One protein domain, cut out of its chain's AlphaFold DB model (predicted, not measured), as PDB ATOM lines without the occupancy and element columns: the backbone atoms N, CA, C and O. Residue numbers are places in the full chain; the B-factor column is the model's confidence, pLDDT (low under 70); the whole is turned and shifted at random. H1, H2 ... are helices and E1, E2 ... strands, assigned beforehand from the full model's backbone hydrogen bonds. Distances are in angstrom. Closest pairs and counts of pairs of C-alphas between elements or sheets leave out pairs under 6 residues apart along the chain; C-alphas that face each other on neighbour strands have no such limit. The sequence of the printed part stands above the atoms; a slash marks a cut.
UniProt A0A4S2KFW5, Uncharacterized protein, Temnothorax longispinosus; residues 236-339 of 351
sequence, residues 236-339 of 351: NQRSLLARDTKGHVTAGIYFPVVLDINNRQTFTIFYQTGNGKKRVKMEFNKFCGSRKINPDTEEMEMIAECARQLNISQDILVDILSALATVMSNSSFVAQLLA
ATOM      1  N   ASN A 236      21.232 -12.975  28.745       90.44
ATOM      2  CA  ASN A 236      21.661 -14.075  29.595       90.44
ATOM      3  C   ASN A 236      20.608 -14.469  30.641       90.44
ATOM      4  O   ASN A 236      20.824 -15.425  31.369       90.44
ATOM      5  N   GLN A 237      19.461 -13.793  30.714       89.94
ATOM      6  CA  GLN A 237      18.338 -14.204  31.552       89.94
ATOM      7  C   GLN A 237      17.136 -14.533  30.670       89.94
ATOM      8  O   GLN A 237      16.732 -13.739  29.822       89.94
ATOM      9  N   ARG A 238      16.556 -15.722  30.856       89.75
ATOM     10  CA  ARG A 238      15.432 -16.208  30.049       89.75
ATOM     11  C   ARG A 238      14.264 -16.580  30.927       89.75
ATOM     12  O   ARG A 238      14.442 -17.112  32.022       89.75
ATOM     13  N   SER A 239      13.064 -16.317  30.431       90.50
ATOM     14  CA  SER A 239      11.847 -16.720  31.115       90.50
ATOM     15  C   SER A 239      10.695 -16.940  30.153       90.50
ATOM     16  O   SER A 239      10.578 -16.231  29.159       90.50
ATOM     17  N   LEU A 240       9.851 -17.905  30.497       90.38
ATOM     18  CA  LEU A 240       8.519 -18.100  29.961       90.38
ATOM     19  C   LEU A 240       7.537 -17.940  31.116       90.38
ATOM     20  O   LEU A 240       7.638 -18.687  32.086       90.38
ATOM     21  N   LEU A 241       6.598 -17.005  31.018       90.31
ATOM     22  CA  LEU A 241       5.747 -16.626  32.140       90.31
ATOM     23  C   LEU A 241       4.269 -16.615  31.736       90.31
ATOM     24  O   LEU A 241       3.904 -16.027  30.723       90.31
ATOM     25  N   ALA A 242       3.429 -17.206  32.582       89.81
ATOM     26  CA  ALA A 242       2.000 -16.938  32.646       89.81
ATOM     27  C   ALA A 242       1.738 -15.836  33.669       89.81
ATOM     28  O   ALA A 242       2.400 -15.761  34.712       89.81
ATOM     29  N   ARG A 243       0.747 -14.995  33.380       86.81
ATOM     30  CA  ARG A 243       0.314 -13.924  34.272       86.81
ATOM     31  C   ARG A 243      -1.204 -13.863  34.364       86.81
ATOM     32  O   ARG A 243      -1.899 -14.259  33.432       86.81
ATOM     33  N   ASP A 244      -1.702 -13.378  35.495       85.81
ATOM     34  CA  ASP A 244      -3.122 -13.085  35.681       85.81
ATOM     35  C   ASP A 244      -3.521 -11.750  35.017       85.81
ATOM     36  O   ASP A 244      -2.694 -11.014  34.473       85.81
ATOM     37  N   THR A 245      -4.807 -11.403  35.085       83.44
ATOM     38  CA  THR A 245      -5.342 -10.151  34.520       83.44
ATOM     39  C   THR A 245      -4.843  -8.887  35.227       83.44
ATOM     40  O   THR A 245      -5.099  -7.786  34.748       83.44
ATOM     41  N   LYS A 246      -4.179  -9.024  36.379       82.44
ATOM     42  CA  LYS A 246      -3.546  -7.933  37.127       82.44
ATOM     43  C   LYS A 246      -2.039  -7.852  36.855       82.44
ATOM     44  O   LYS A 246      -1.379  -6.978  37.409       82.44
ATOM     45  N   GLY A 247      -1.505  -8.711  35.984       80.38
ATOM     46  CA  GLY A 247      -0.092  -8.744  35.612       80.38
ATOM     47  C   GLY A 247       0.790  -9.562  36.559       80.38
ATOM     48  O   GLY A 247       2.001  -9.669  36.321       80.38
ATOM     49  N   HIS A 248       0.223 -10.184  37.600       83.06
ATOM     50  CA  HIS A 248       0.989 -11.014  38.527       83.06
ATOM     51  C   HIS A 248       1.402 -12.316  37.861       83.06
ATOM     52  O   HIS A 248       0.601 -12.973  37.203       83.06
ATOM     53  N   VAL A 249       2.648 -12.726  38.074       86.25
ATOM     54  CA  VAL A 249       3.176 -13.977  37.524       86.25
ATOM     55  C   VAL A 249       2.551 -15.168  38.249       86.25
ATOM     56  O   VAL A 249       2.728 -15.299  39.458       86.25
ATOM     57  N   THR A 250       1.882 -16.061  37.526       90.44
ATOM     58  CA  THR A 250       1.180 -17.223  38.096       90.44
ATOM     59  C   THR A 250       1.973 -18.513  37.929       90.44
ATOM     60  O   THR A 250       2.159 -19.245  38.898       90.44
ATOM     61  N   ALA A 251       2.533 -18.750  36.744       94.75
ATOM     62  CA  ALA A 251       3.339 -19.926  36.435       94.75
ATOM     63  C   ALA A 251       4.437 -19.606  35.422       94.75
ATOM     64  O   ALA A 251       4.440 -18.534  34.816       94.75
ATOM     65  N   GLY A 252       5.376 -20.526  35.240       94.81
ATOM     66  CA  GLY A 252       6.404 -20.375  34.227       94.81
ATOM     67  C   GLY A 252       7.700 -21.107  34.518       94.81
ATOM     68  O   GLY A 252       7.844 -21.824  35.511       94.81
ATOM     69  N   ILE A 253       8.663 -20.868  33.635       95.00
ATOM     70  CA  ILE A 253      10.057 -21.263  33.806       95.00
ATOM     71  C   ILE A 253      10.962 -20.043  33.670       95.00
ATOM     72  O   ILE A 253      10.688 -19.147  32.874       95.00
ATOM     73  N   TYR A 254      12.057 -19.998  34.416       93.62
ATOM     74  CA  TYR A 254      13.129 -19.034  34.186       93.62
ATOM     75  C   TYR A 254      14.491 -19.647  34.480       93.62
ATOM     76  O   TYR A 254      14.612 -20.571  35.286       93.62
ATOM     77  N   PHE A 255      15.522 -19.136  33.818       93.88
ATOM     78  CA  PHE A 255      16.888 -19.608  33.986       93.88
ATOM     79  C   PHE A 255      17.895 -18.548  33.534       93.88
ATOM     80  O   PHE A 255      17.636 -17.832  32.560       93.88
ATOM     81  N   PRO A 256      19.043 -18.445  34.220       92.81
ATOM     82  CA  PRO A 256      20.195 -17.768  33.666       92.81
ATOM     83  C   PRO A 256      20.866 -18.676  32.625       92.81
ATOM     84  O   PRO A 256      20.973 -19.889  32.806       92.81
ATOM     85  N   VAL A 257      21.341 -18.084  31.540       91.44
ATOM     86  CA  VAL A 257      22.270 -18.698  30.598       91.44
ATOM     87  C   VAL A 257      23.663 -18.483  31.171       91.44
ATOM     88  O   VAL A 257      24.106 -17.349  31.341       91.44
ATOM     89  N   VAL A 258      24.342 -19.573  31.502       90.62
ATOM     90  CA  VAL A 258      25.688 -19.546  32.081       90.62
ATOM     91  C   VAL A 258      26.556 -20.580  31.392       90.62
ATOM     92  O   VAL A 258      26.065 -21.614  30.942       90.62
ATOM     93  N   LEU A 259      27.859 -20.321  31.318       87.94
ATOM     94  CA  LEU A 259      28.797 -21.341  30.883       87.94
ATOM     95  C   LEU A 259      28.938 -22.375  32.006       87.94
ATOM     96  O   LEU A 259      29.486 -22.074  33.063       87.94
ATOM     97  N   ASP A 260      28.446 -23.588  31.780       79.62
ATOM     98  CA  ASP A 260      28.576 -24.677  32.742       79.62
ATOM     99  C   ASP A 260      29.367 -25.838  32.145       79.62
ATOM    100  O   ASP A 260      28.863 -26.626  31.342       79.62
ATOM    101  N   ILE A 261      30.617 -25.946  32.587       72.62
ATOM    102  CA  ILE A 261      31.570 -26.978  32.168       72.62
ATOM    103  C   ILE A 261      31.093 -28.377  32.602       72.62
ATOM    104  O   ILE A 261      31.393 -29.365  31.935       72.62
ATOM    105  N   ASN A 262      30.290 -28.468  33.667       76.25
ATOM    106  CA  ASN A 262      29.766 -29.731  34.190       76.25
ATOM    107  C   ASN A 262      28.404 -30.112  33.588       76.25
ATOM    108  O   ASN A 262      27.884 -31.192  33.880       76.25
ATOM    109  N   ASN A 263      27.820 -29.255  32.741       71.25
ATOM    110  CA  ASN A 263      26.528 -29.473  32.087       71.25
ATOM    111  C   ASN A 263      25.403 -29.871  33.075       71.25
ATOM    112  O   ASN A 263      24.652 -30.838  32.868       71.25
ATOM    113  N   ARG A 264      25.332 -29.118  34.175       79.44
ATOM    114  CA  ARG A 264      24.305 -29.128  35.226       79.44
ATOM    115  C   ARG A 264      23.532 -27.805  35.238       79.44
ATOM    116  O   ARG A 264      23.063 -27.359  36.287       79.44
ATOM    117  N   GLN A 265      23.382 -27.170  34.072       87.56
ATOM    118  CA  GLN A 265      22.563 -25.971  33.954       87.56
ATOM    119  C   GLN A 265      21.145 -26.289  34.405       87.56
ATOM    120  O   GLN A 265      20.596 -27.359  34.129       87.56
ATOM    121  N   THR A 266      20.560 -25.341  35.120       93.00
ATOM    122  CA  THR A 266      19.287 -25.525  35.801       93.00
ATOM    123  C   THR A 266      18.320 -24.433  35.413       93.00
ATOM    124  O   THR A 266      18.706 -23.290  35.179       93.00
ATOM    125  N   PHE A 267      17.046 -24.789  35.412       95.12
ATOM    126  CA  PHE A 267      15.949 -23.844  35.340       95.12
ATOM    127  C   PHE A 267      15.096 -23.957  36.592       95.12
ATOM    128  O   PHE A 267      15.083 -24.975  37.281       95.12
ATOM    129  N   THR A 268      14.395 -22.882  36.916       96.62
ATOM    130  CA  THR A 268      13.354 -22.899  37.934       96.62
ATOM    131  C   THR A 268      12.008 -22.956  37.248       96.62
ATOM    132  O   THR A 268      11.702 -22.091  36.433       96.62
ATOM    133  N   ILE A 269      11.210 -23.955  37.603       97.00
ATOM    134  CA  ILE A 269       9.802 -24.062  37.244       97.00
ATOM    135  C   ILE A 269       8.948 -23.695  38.448       97.00
ATOM    136  O   ILE A 269       9.288 -24.002  39.596       97.00
ATOM    137  N   PHE A 270       7.844 -23.005  38.202       95.50
ATOM    138  CA  PHE A 270       6.930 -22.616  39.261       95.50
ATOM    139  C   PHE A 270       5.494 -22.501  38.763       95.50
ATOM    140  O   PHE A 270       5.250 -22.276  37.579       95.50
ATOM    141  N   TYR A 271       4.552 -22.621  39.692       95.81
ATOM    142  CA  TYR A 271       3.124 -22.451  39.439       95.81
ATOM    143  C   TYR A 271       2.384 -22.070  40.725       95.81
ATOM    144  O   TYR A 271       2.891 -22.260  41.839       95.81
ATOM    145  N   GLN A 272       1.185 -21.512  40.578       93.38
ATOM    146  CA  GLN A 272       0.360 -21.087  41.701       93.38
ATOM    147  C   GLN A 272      -0.443 -22.268  42.257       93.38
ATOM    148  O   GLN A 272      -1.056 -23.018  41.504       93.38
ATOM    149  N   THR A 273      -0.490 -22.413  43.578       90.62
ATOM    150  CA  THR A 273      -1.341 -23.381  44.289       90.62
ATOM    151  C   THR A 273      -2.268 -22.658  45.264       90.62
ATOM    152  O   THR A 273      -2.113 -21.457  45.501       90.62
ATOM    153  N   GLY A 274      -3.201 -23.393  45.881       86.00
ATOM    154  CA  GLY A 274      -4.035 -22.859  46.965       86.00
ATOM    155  C   GLY A 274      -3.231 -22.347  48.170       86.00
ATOM    156  O   GLY A 274      -3.681 -21.437  48.854       86.00
ATOM    157  N   ASN A 275      -2.011 -22.860  48.371       83.75
ATOM    158  CA  ASN A 275      -1.124 -22.495  49.480       83.75
ATOM    159  C   ASN A 275      -0.014 -21.510  49.060       83.75
ATOM    160  O   ASN A 275       0.976 -21.346  49.770       83.75
ATOM    161  N   GLY A 276      -0.143 -20.876  47.890       85.38
ATOM    162  CA  GLY A 276       0.873 -19.987  47.327       85.38
ATOM    163  C   GLY A 276       1.668 -20.621  46.185       85.38
ATOM    164  O   GLY A 276       1.275 -21.632  45.603       85.38
ATOM    165  N   LYS A 277       2.788 -20.001  45.815       89.19
ATOM    166  CA  LYS A 277       3.575 -20.381  44.634       89.19
ATOM    167  C   LYS A 277       4.557 -21.515  44.962       89.19
ATOM    168  O   LYS A 277       5.491 -21.299  45.734       89.19
ATOM    169  N   LYS A 278       4.400 -22.693  44.341       92.62
ATOM    170  CA  LYS A 278       5.397 -23.784  44.409       92.62
ATOM    171  C   LYS A 278       6.513 -23.484  43.408       92.62
ATOM    172  O   LYS A 278       6.230 -23.096  42.277       92.62
ATOM    173  N   ARG A 279       7.778 -23.637  43.817       94.12
ATOM    174  CA  ARG A 279       8.971 -23.399  42.984       94.12
ATOM    175  C   ARG A 279       9.943 -24.562  43.141       94.12
ATOM    176  O   ARG A 279      10.264 -24.911  44.272       94.12
ATOM    177  N   VAL A 280      10.428 -25.120  42.036       94.56
ATOM    178  CA  VAL A 280      11.447 -26.181  42.039       94.56
ATOM    179  C   VAL A 280      12.503 -25.891  40.986       94.56
ATOM    180  O   VAL A 280      12.217 -25.349  39.918       94.56
ATOM    181  N   LYS A 281      13.746 -26.232  41.317       95.50
ATOM    182  CA  LYS A 281      14.898 -26.120  40.433       95.50
ATOM    183  C   LYS A 281      15.177 -27.492  39.818       95.50
ATOM    184  O   LYS A 281      15.348 -28.453  40.557       95.50
ATOM    185  N   MET A 282      15.229 -27.565  38.492       94.44
ATOM    186  CA  MET A 282      15.450 -28.796  37.726       94.44
ATOM    187  C   MET A 282      16.653 -28.630  36.799       94.44
ATOM    188  O   MET A 282      16.940 -27.525  36.338       94.44
ATOM    189  N   GLU A 283      17.367 -29.719  36.525       92.44
ATOM    190  CA  GLU A 283      18.495 -29.727  35.588       92.44
ATOM    191  C   GLU A 283      17.995 -29.919  34.146       92.44
ATOM    192  O   GLU A 283      17.178 -30.800  33.873       92.44
ATOM    193  N   PHE A 284      18.515 -29.135  33.195       91.31
ATOM    194  CA  PHE A 284      18.174 -29.277  31.771       91.31
ATOM    195  C   PHE A 284      18.556 -30.648  31.209       91.31
ATOM    196  O   PHE A 284      17.909 -31.159  30.300       91.31
ATOM    197  N   ASN A 285      19.595 -31.268  31.761       88.81
ATOM    198  CA  ASN A 285      20.103 -32.546  31.284       88.81
ATOM    199  C   ASN A 285      19.101 -33.710  31.392       88.81
ATOM    200  O   ASN A 285      19.278 -34.698  30.677       88.81
ATOM    201  N   LYS A 286      18.053 -33.571  32.213       90.19
ATOM    202  CA  LYS A 286      16.941 -34.522  32.319       90.19
ATOM    203  C   LYS A 286      16.093 -34.585  31.046       90.19
ATOM    204  O   LYS A 286      15.330 -35.520  30.859       90.19
ATOM    205  N   PHE A 287      16.234 -33.591  30.169       90.25
ATOM    206  CA  PHE A 287      15.466 -33.449  28.931       90.25
ATOM    207  C   PHE A 287      16.313 -33.693  27.672       90.25
ATOM    208  O   PHE A 287      15.832 -33.494  26.554       90.25
ATOM    209  N   CYS A 288      17.568 -34.134  27.827       82.94
ATOM    210  CA  CYS A 288      18.430 -34.534  26.717       82.94
ATOM    211  C   CYS A 288      18.167 -35.998  26.334       82.94
ATOM    212  O   CYS A 288      18.470 -36.897  27.115       82.94
ATOM    213  N   GLY A 289      17.721 -36.251  25.097       66.50
ATOM    214  CA  GLY A 289      17.328 -37.591  24.621       66.50
ATOM    215  C   GLY A 289      18.410 -38.686  24.644       66.50
ATOM    216  O   GLY A 289      18.103 -39.845  24.392       66.50
ATOM    217  N   SER A 290      19.670 -38.354  24.946       61.66
ATOM    218  CA  SER A 290      20.784 -39.307  25.071       61.66
ATOM    219  C   SER A 290      21.150 -39.680  26.514       61.66
ATOM    220  O   SER A 290      22.026 -40.525  26.715       61.66
ATOM    221  N   ARG A 291      20.540 -39.057  27.535       61.19
ATOM    222  CA  ARG A 291      20.910 -39.265  28.947       61.19
ATOM    223  C   ARG A 291      19.970 -40.250  29.649       61.19
ATOM    224  O   ARG A 291      18.782 -40.299  29.383       61.19
ATOM    225  N   LYS A 292      20.523 -41.020  30.597       59.12
ATOM    226  CA  LYS A 292      19.784 -41.982  31.444       59.12
ATOM    227  C   LYS A 292      18.968 -41.328  32.571       59.12
ATOM    228  O   LYS A 292      18.362 -42.043  33.361       59.12
ATOM    229  N   ILE A 293      19.020 -40.003  32.700       72.25
ATOM    230  CA  ILE A 293      18.336 -39.264  33.762       72.25
ATOM    231  C   ILE A 293      17.070 -38.692  33.141       72.25
ATOM    232  O   ILE A 293      17.169 -37.863  32.245       72.25
ATOM    233  N   ASN A 294      15.915 -39.144  33.617       82.69
ATOM    234  CA  ASN A 294      14.610 -38.622  33.231       82.69
ATOM    235  C   ASN A 294      13.999 -37.867  34.416       82.69
ATOM    236  O   ASN A 294      14.386 -38.142  35.559       82.69
ATOM    237  N   PRO A 295      13.062 -36.936  34.173       86.38
ATOM    238  CA  PRO A 295      12.269 -36.359  35.244       86.38
ATOM    239  C   PRO A 295      11.504 -37.464  35.978       86.38
ATOM    240  O   PRO A 295      10.976 -38.381  35.340       86.38
ATOM    241  N   ASP A 296      11.471 -37.400  37.306       90.94
ATOM    242  CA  ASP A 296      10.679 -38.338  38.102       90.94
ATOM    243  C   ASP A 296       9.175 -38.000  38.060       90.94
ATOM    244  O   ASP A 296       8.744 -37.031  37.430       90.94
ATOM    245  N   THR A 297       8.352 -38.827  38.709       91.81
ATOM    246  CA  THR A 297       6.894 -38.649  38.725       91.81
ATOM    247  C   THR A 297       6.473 -37.295  39.304       91.81
ATOM    248  O   THR A 297       5.596 -36.650  38.731       91.81
ATOM    249  N   GLU A 298       7.104 -36.826  40.387       93.31
ATOM    250  CA  GLU A 298       6.758 -35.535  40.998       93.31
ATOM    251  C   GLU A 298       7.150 -34.379  40.066       93.31
ATOM    252  O   GLU A 298       6.383 -33.431  39.868       93.31
ATOM    253  N   GLU A 299       8.325 -34.460  39.446       94.25
ATOM    254  CA  GLU A 299       8.773 -33.460  38.479       94.25
ATOM    255  C   GLU A 299       7.837 -33.391  37.266       94.25
ATOM    256  O   GLU A 299       7.489 -32.296  36.814       94.25
ATOM    257  N   MET A 300       7.365 -34.541  36.775       94.75
ATOM    258  CA  MET A 300       6.397 -34.602  35.678       94.75
ATOM    259  C   MET A 300       5.037 -34.006  36.057       94.75
ATOM    260  O   MET A 300       4.455 -33.279  35.246       94.75
ATOM    261  N   GLU A 301       4.553 -34.231  37.279       94.81
ATOM    262  CA  GLU A 301       3.337 -33.585  37.798       94.81
ATOM    263  C   GLU A 301       3.493 -32.059  37.870       94.81
ATOM    264  O   GLU A 301       2.591 -31.309  37.482       94.81
ATOM    265  N   MET A 302       4.661 -31.572  38.298       94.88
ATOM    266  CA  MET A 302       4.948 -30.136  38.319       94.88
ATOM    267  C   MET A 302       4.964 -29.509  36.922       94.88
ATOM    268  O   MET A 302       4.477 -28.389  36.744       94.88
ATOM    269  N   ILE A 303       5.518 -30.217  35.937       96.25
ATOM    270  CA  ILE A 303       5.514 -29.784  34.535       96.25
ATOM    271  C   ILE A 303       4.080 -29.745  34.006       96.25
ATOM    272  O   ILE A 303       3.710 -28.763  33.365       96.25
ATOM    273  N   ALA A 304       3.260 -30.755  34.310       96.69
ATOM    274  CA  ALA A 304       1.856 -30.792  33.903       96.69
ATOM    275  C   ALA A 304       1.067 -29.593  34.454       96.69
ATOM    276  O   ALA A 304       0.368 -28.910  33.704       96.69
ATOM    277  N   GLU A 305       1.225 -29.285  35.742       96.81
ATOM    278  CA  GLU A 305       0.500 -28.179  36.372       96.81
ATOM    279  C   GLU A 305       0.983 -26.806  35.879       96.81
ATOM    280  O   GLU A 305       0.177 -25.907  35.622       96.81
ATOM    281  N   CYS A 306       2.291 -26.650  35.660       96.69
ATOM    282  CA  CYS A 306       2.839 -25.450  35.034       96.69
ATOM    283  C   CYS A 306       2.317 -25.271  33.598       96.69
ATOM    284  O   CYS A 306       1.850 -24.187  33.250       96.69
ATOM    285  N   ALA A 307       2.329 -26.332  32.781       95.19
ATOM    286  CA  ALA A 307       1.811 -26.313  31.412       95.19
ATOM    287  C   ALA A 307       0.330 -25.912  31.372       95.19
ATOM    288  O   ALA A 307      -0.055 -25.034  30.596       95.19
ATOM    289  N   ARG A 308      -0.479 -26.470  32.282       95.44
ATOM    290  CA  ARG A 308      -1.896 -26.123  32.440       95.44
ATOM    291  C   ARG A 308      -2.091 -24.626  32.693       95.44
ATOM    292  O   ARG A 308      -2.945 -24.009  32.062       95.44
ATOM    293  N   GLN A 309      -1.303 -24.028  33.588       94.88
ATOM    294  CA  GLN A 309      -1.390 -22.592  33.900       94.88
ATOM    295  C   GLN A 309      -0.782 -21.690  32.815       94.88
ATOM    296  O   GLN A 309      -1.206 -20.546  32.667       94.88
ATOM    297  N   LEU A 310       0.163 -22.207  32.028       91.62
ATOM    298  CA  LEU A 310       0.674 -21.583  30.803       91.62
ATOM    299  C   LEU A 310      -0.299 -21.692  29.617       91.62
ATOM    300  O   LEU A 310      -0.023 -21.125  28.560       91.62
ATOM    301  N   ASN A 311      -1.421 -22.400  29.783       91.69
ATOM    302  CA  ASN A 311      -2.390 -22.688  28.729       91.69
ATOM    303  C   ASN A 311      -1.755 -23.398  27.511       91.69
ATOM    304  O   ASN A 311      -2.035 -23.066  26.357       91.69
ATOM    305  N   ILE A 312      -0.880 -24.373  27.776       90.75
ATOM    306  CA  ILE A 312      -0.260 -25.260  26.778       90.75
ATOM    307  C   ILE A 312      -0.369 -26.722  27.222       90.75
ATOM    308  O   ILE A 312      -0.597 -27.009  28.398       90.75
ATOM    309  N   SER A 313      -0.201 -27.670  26.297       93.56
ATOM    310  CA  SER A 313      -0.128 -29.083  26.681       93.56
ATOM    311  C   SER A 313       1.196 -29.395  27.383       93.56
ATOM    312  O   SER A 313       2.215 -28.737  27.149       93.56
ATOM    313  N   GLN A 314       1.184 -30.429  28.227       94.56
ATOM    314  CA  GLN A 314       2.392 -30.939  28.877       94.56
ATOM    315  C   GLN A 314       3.462 -31.308  27.840       94.56
ATOM    316  O   GLN A 314       4.610 -30.902  27.997       94.56
ATOM    317  N   ASP A 315       3.069 -31.973  26.749       91.75
ATOM    318  CA  ASP A 315       3.969 -32.350  25.651       91.75
ATOM    319  C   ASP A 315       4.674 -31.134  25.036       91.75
ATOM    320  O   ASP A 315       5.883 -31.157  24.835       91.75
ATOM    321  N   ILE A 316       3.952 -30.026  24.816       90.81
ATOM    322  CA  ILE A 316       4.549 -28.795  24.279       90.81
ATOM    323  C   ILE A 316       5.586 -28.223  25.252       90.81
ATOM    324  O   ILE A 316       6.639 -27.755  24.815       90.81
ATOM    325  N   LEU A 317       5.311 -28.235  26.561       92.81
ATOM    326  CA  LEU A 317       6.276 -27.748  27.548       92.81
ATOM    327  C   LEU A 317       7.512 -28.658  27.619       92.81
ATOM    328  O   LEU A 317       8.629 -28.148  27.691       92.81
ATOM    329  N   VAL A 318       7.331 -29.978  27.545       93.00
ATOM    330  CA  VAL A 318       8.439 -30.946  27.491       93.00
ATOM    331  C   VAL A 318       9.284 -30.739  26.232       93.00
ATOM    332  O   VAL A 318      10.504 -30.636  26.345       93.00
ATOM    333  N   ASP A 319       8.665 -30.563  25.063       90.56
ATOM    334  CA  ASP A 319       9.365 -30.267  23.806       90.56
ATOM    335  C   ASP A 319      10.206 -28.987  23.906       90.56
ATOM    336  O   ASP A 319      11.349 -28.936  23.440       90.56
ATOM    337  N   ILE A 320       9.656 -27.944  24.539       91.19
ATOM    338  CA  ILE A 320      10.379 -26.698  24.814       91.19
ATOM    339  C   ILE A 320      11.591 -26.976  25.711       91.19
ATOM    340  O   ILE A 320      12.692 -26.524  25.396       91.19
ATOM    341  N   LEU A 321      11.415 -27.717  26.807       93.50
ATOM    342  CA  LEU A 321      12.497 -28.044  27.741       93.50
ATOM    343  C   LEU A 321      13.595 -28.885  27.074       93.50
ATOM    344  O   LEU A 321      14.774 -28.598  27.273       93.50
ATOM    345  N   SER A 322      13.236 -29.850  26.227       91.88
ATOM    346  CA  SER A 322      14.186 -30.649  25.443       91.88
ATOM    347  C   SER A 322      14.942 -29.820  24.404       91.88
ATOM    348  O   SER A 322      16.162 -29.965  24.247       91.88
ATOM    349  N   ALA A 323      14.255 -28.906  23.716       91.06
ATOM    350  CA  ALA A 323      14.902 -27.984  22.791       91.06
ATOM    351  C   ALA A 323      15.887 -27.068  23.533       91.06
ATOM    352  O   ALA A 323      17.040 -26.952  23.122       91.06
ATOM    353  N   LEU A 324      15.479 -26.490  24.669       92.19
ATOM    354  CA  LEU A 324      16.351 -25.673  25.516       92.19
ATOM    355  C   LEU A 324      17.550 -26.465  26.038       92.19
ATOM    356  O   LEU A 324      18.669 -25.967  25.968       92.19
ATOM    357  N   ALA A 325      17.349 -27.703  26.488       91.56
ATOM    358  CA  ALA A 325      18.433 -28.570  26.934       91.56
ATOM    359  C   ALA A 325      19.472 -28.806  25.827       91.56
ATOM    360  O   ALA A 325      20.676 -28.749  26.081       91.56
ATOM    361  N   THR A 326      19.016 -28.964  24.580       91.06
ATOM    362  CA  THR A 326      19.900 -29.051  23.410       91.06
ATOM    363  C   THR A 326      20.717 -27.768  23.235       91.06
ATOM    364  O   THR A 326      21.939 -27.850  23.116       91.06
ATOM    365  N   VAL A 327      20.080 -26.590  23.288       91.81
ATOM    366  CA  VAL A 327      20.783 -25.295  23.181       91.81
ATOM    367  C   VAL A 327      21.812 -25.134  24.303       91.81
ATOM    368  O   VAL A 327      22.969 -24.823  24.034       91.81
ATOM    369  N   MET A 328      21.411 -25.379  25.554       91.19
ATOM    370  CA  MET A 328      22.264 -25.197  26.736       91.19
ATOM    371  C   MET A 328      23.443 -26.178  26.766       91.19
ATOM    372  O   MET A 328      24.498 -25.851  27.304       91.19
ATOM    373  N   SER A 329      23.301 -27.356  26.151       90.06
ATOM    374  CA  SER A 329      24.390 -28.330  26.029       90.06
ATOM    375  C   SER A 329      25.460 -27.950  24.996       90.06
ATOM    376  O   SER A 329      26.555 -28.513  25.018       90.06
ATOM    377  N   ASN A 330      25.176 -26.996  24.100       91.44
ATOM    378  CA  ASN A 330      26.147 -26.501  23.129       91.44
ATOM    379  C   ASN A 330      27.009 -25.391  23.751       91.44
ATOM    380  O   ASN A 330      26.741 -24.199  23.590       91.44
ATOM    381  N   SER A 331      28.080 -25.791  24.441       92.06
ATOM    382  CA  SER A 331      28.974 -24.863  25.145       92.06
ATOM    383  C   SER A 331      29.607 -23.808  24.234       92.06
ATOM    384  O   SER A 331      29.823 -22.686  24.680       92.06
ATOM    385  N   SER A 332      29.878 -24.132  22.961       93.75
ATOM    386  CA  SER A 332      30.426 -23.161  22.001       93.75
ATOM    387  C   SER A 332      29.414 -22.060  21.688       93.75
ATOM    388  O   SER A 332      29.747 -20.879  21.763       93.75
ATOM    389  N   PHE A 333      28.163 -22.433  21.400       94.56
ATOM    390  CA  PHE A 333      27.092 -21.466  21.168       94.56
ATOM    391  C   PHE A 333      26.837 -20.602  22.408       94.56
ATOM    392  O   PHE A 333      26.786 -19.379  22.298       94.56
ATOM    393  N   VAL A 334      26.729 -21.222  23.589       94.19
ATOM    394  CA  VAL A 334      26.500 -20.511  24.858       94.19
ATOM    395  C   VAL A 334      27.634 -19.524  25.150       94.19
ATOM    396  O   VAL A 334      27.358 -18.375  25.483       94.19
ATOM    397  N   ALA A 335      28.896 -19.929  24.970       95.25
ATOM    398  CA  ALA A 335      30.046 -19.045  25.159       95.25
ATOM    399  C   ALA A 335      29.984 -17.817  24.238       95.25
ATOM    400  O   ALA A 335      30.154 -16.690  24.700       95.25
ATOM    401  N   GLN A 336      29.697 -18.023  22.950       96.44
ATOM    402  CA  GLN A 336      29.600 -16.926  21.987       96.44
ATOM    403  C   GLN A 336      28.399 -16.011  22.271       96.44
ATOM    404  O   GLN A 336      28.522 -14.795  22.150       96.44
ATOM    405  N   LEU A 337      27.256 -16.566  22.690       95.25
ATOM    406  CA  LEU A 337      26.073 -15.787  23.066       95.25
ATOM    407  C   LEU A 337      26.376 -14.873  24.257       95.25
ATOM    408  O   LEU A 337      26.060 -13.685  24.218       95.25
ATOM    409  N   LEU A 338      27.029 -15.415  25.288       94.50
ATOM    410  CA  LEU A 338      27.429 -14.650  26.467       94.50
ATOM    411  C   LEU A 338      28.476 -13.582  26.139       94.50
ATOM    412  O   LEU A 338      28.401 -12.488  26.693       94.50
ATOM    413  N   ALA A 339      29.400 -13.863  25.217       95.00
ATOM    414  CA  ALA A 339      30.367 -12.876  24.747       95.00
ATOM    415  C   ALA A 339      29.676 -11.685  24.061       95.00
ATOM    416  O   ALA A 339      29.961 -10.544  24.408       95.00
TER     417      ALA A 339
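Overview. This is residues 236 to 339 of the 351 residues of an uncharacterized protein of Temnothorax longispinosus (UniProt A0A4S2KFW5). A four-stranded antiparallel sheet, E1 to E4, makes a twisted wall, with helix H2 packed slantwise on one face of it. H3, the longest helix, starts against H2 and runs lengthwise; H4 turns off its far end at a corner, and the short H1 packs on H3. The printed part has 104 residues, with four named strands and then four named helices in the order E1 E2 E3 E4 H1 H2 H3 H4, and the sheet's order is E1 - E2 - E3 - E4. The class is mixed, helices and strands; the whole is compact, with a radius of gyration of the C-alphas of 14.0 A and spans of 41 by 31 by 21 A.

Arrangement. E1 (residues 237 to 243), E2 (249 to 256), E3 (266 to 273) and E4 (276 to 283) form a meander, each strand the antiparallel neighbour of the one before. E1 and E2 are a hairpin, with N 240 and O 253 at 2.8 A. E2 bends by 70 degrees at residue 252. The hairpin of E2 and E3 has N 268 and O 254 at 2.8 A, and that of E3 and E4 has N 269 and O 280 at 2.9 A. The sheet is twisted, its C-alphas up to 4.3 A off the best plane. H1 (residues 284 to 287) touches H3 (residues 314 to 329), with the C-alphas of Phe 287 and Ser 322 closest at 4.7 A. H2 (residues 297 to 309) is on the sheet at a height of 8.9 A, slantwise to the strands, at 57 degrees to E2 on the local plane. The closest C-alphas of E3 and H2 are those of Tyr 271 and Cys 306, 5.3 A apart. H2 and H3 on one face of the sheet make two layers, helices on one face of a sheet. H3 is the hub, touching H1, H2 and H4 (residues 331 to 339). Residues 303 to 308 of H2 touch H3, the C-alphas of Ala 304 and Gln 314 closest at 5.1 A; their lines are only just about perpendicular, at 71 degrees. H3 and H4 touch only at the corner, and only just, with 3 pairs of C-alphas within 8 A; the closest are those of Met 328 and Val 334, 6.6 A. In H2, H3 and H4 every O i to N i+4 pair is within hydrogen-bond range; H1 is too short for one.

Along the chain. E1 starts at C-alpha 237 (18.338, -14.204, 31.552) and is 18.2 A long; E2 is 17.9 A, E3 22.4 A and E4 23.3 A. H1 is 5.7 A, H2 18.7 A, H3 22.3 A and H4 12.1 A, ending at C-alpha 339 (30.367, -12.876, 24.747).

Size, cuts and confidence. The two C-alphas farthest apart, of Gly 274 and Ser 332, are 42.6 A apart. The printed part has no cut and no long link. Mean pLDDT of the printed part is 89.6, and residues 289 to 292 are under 70.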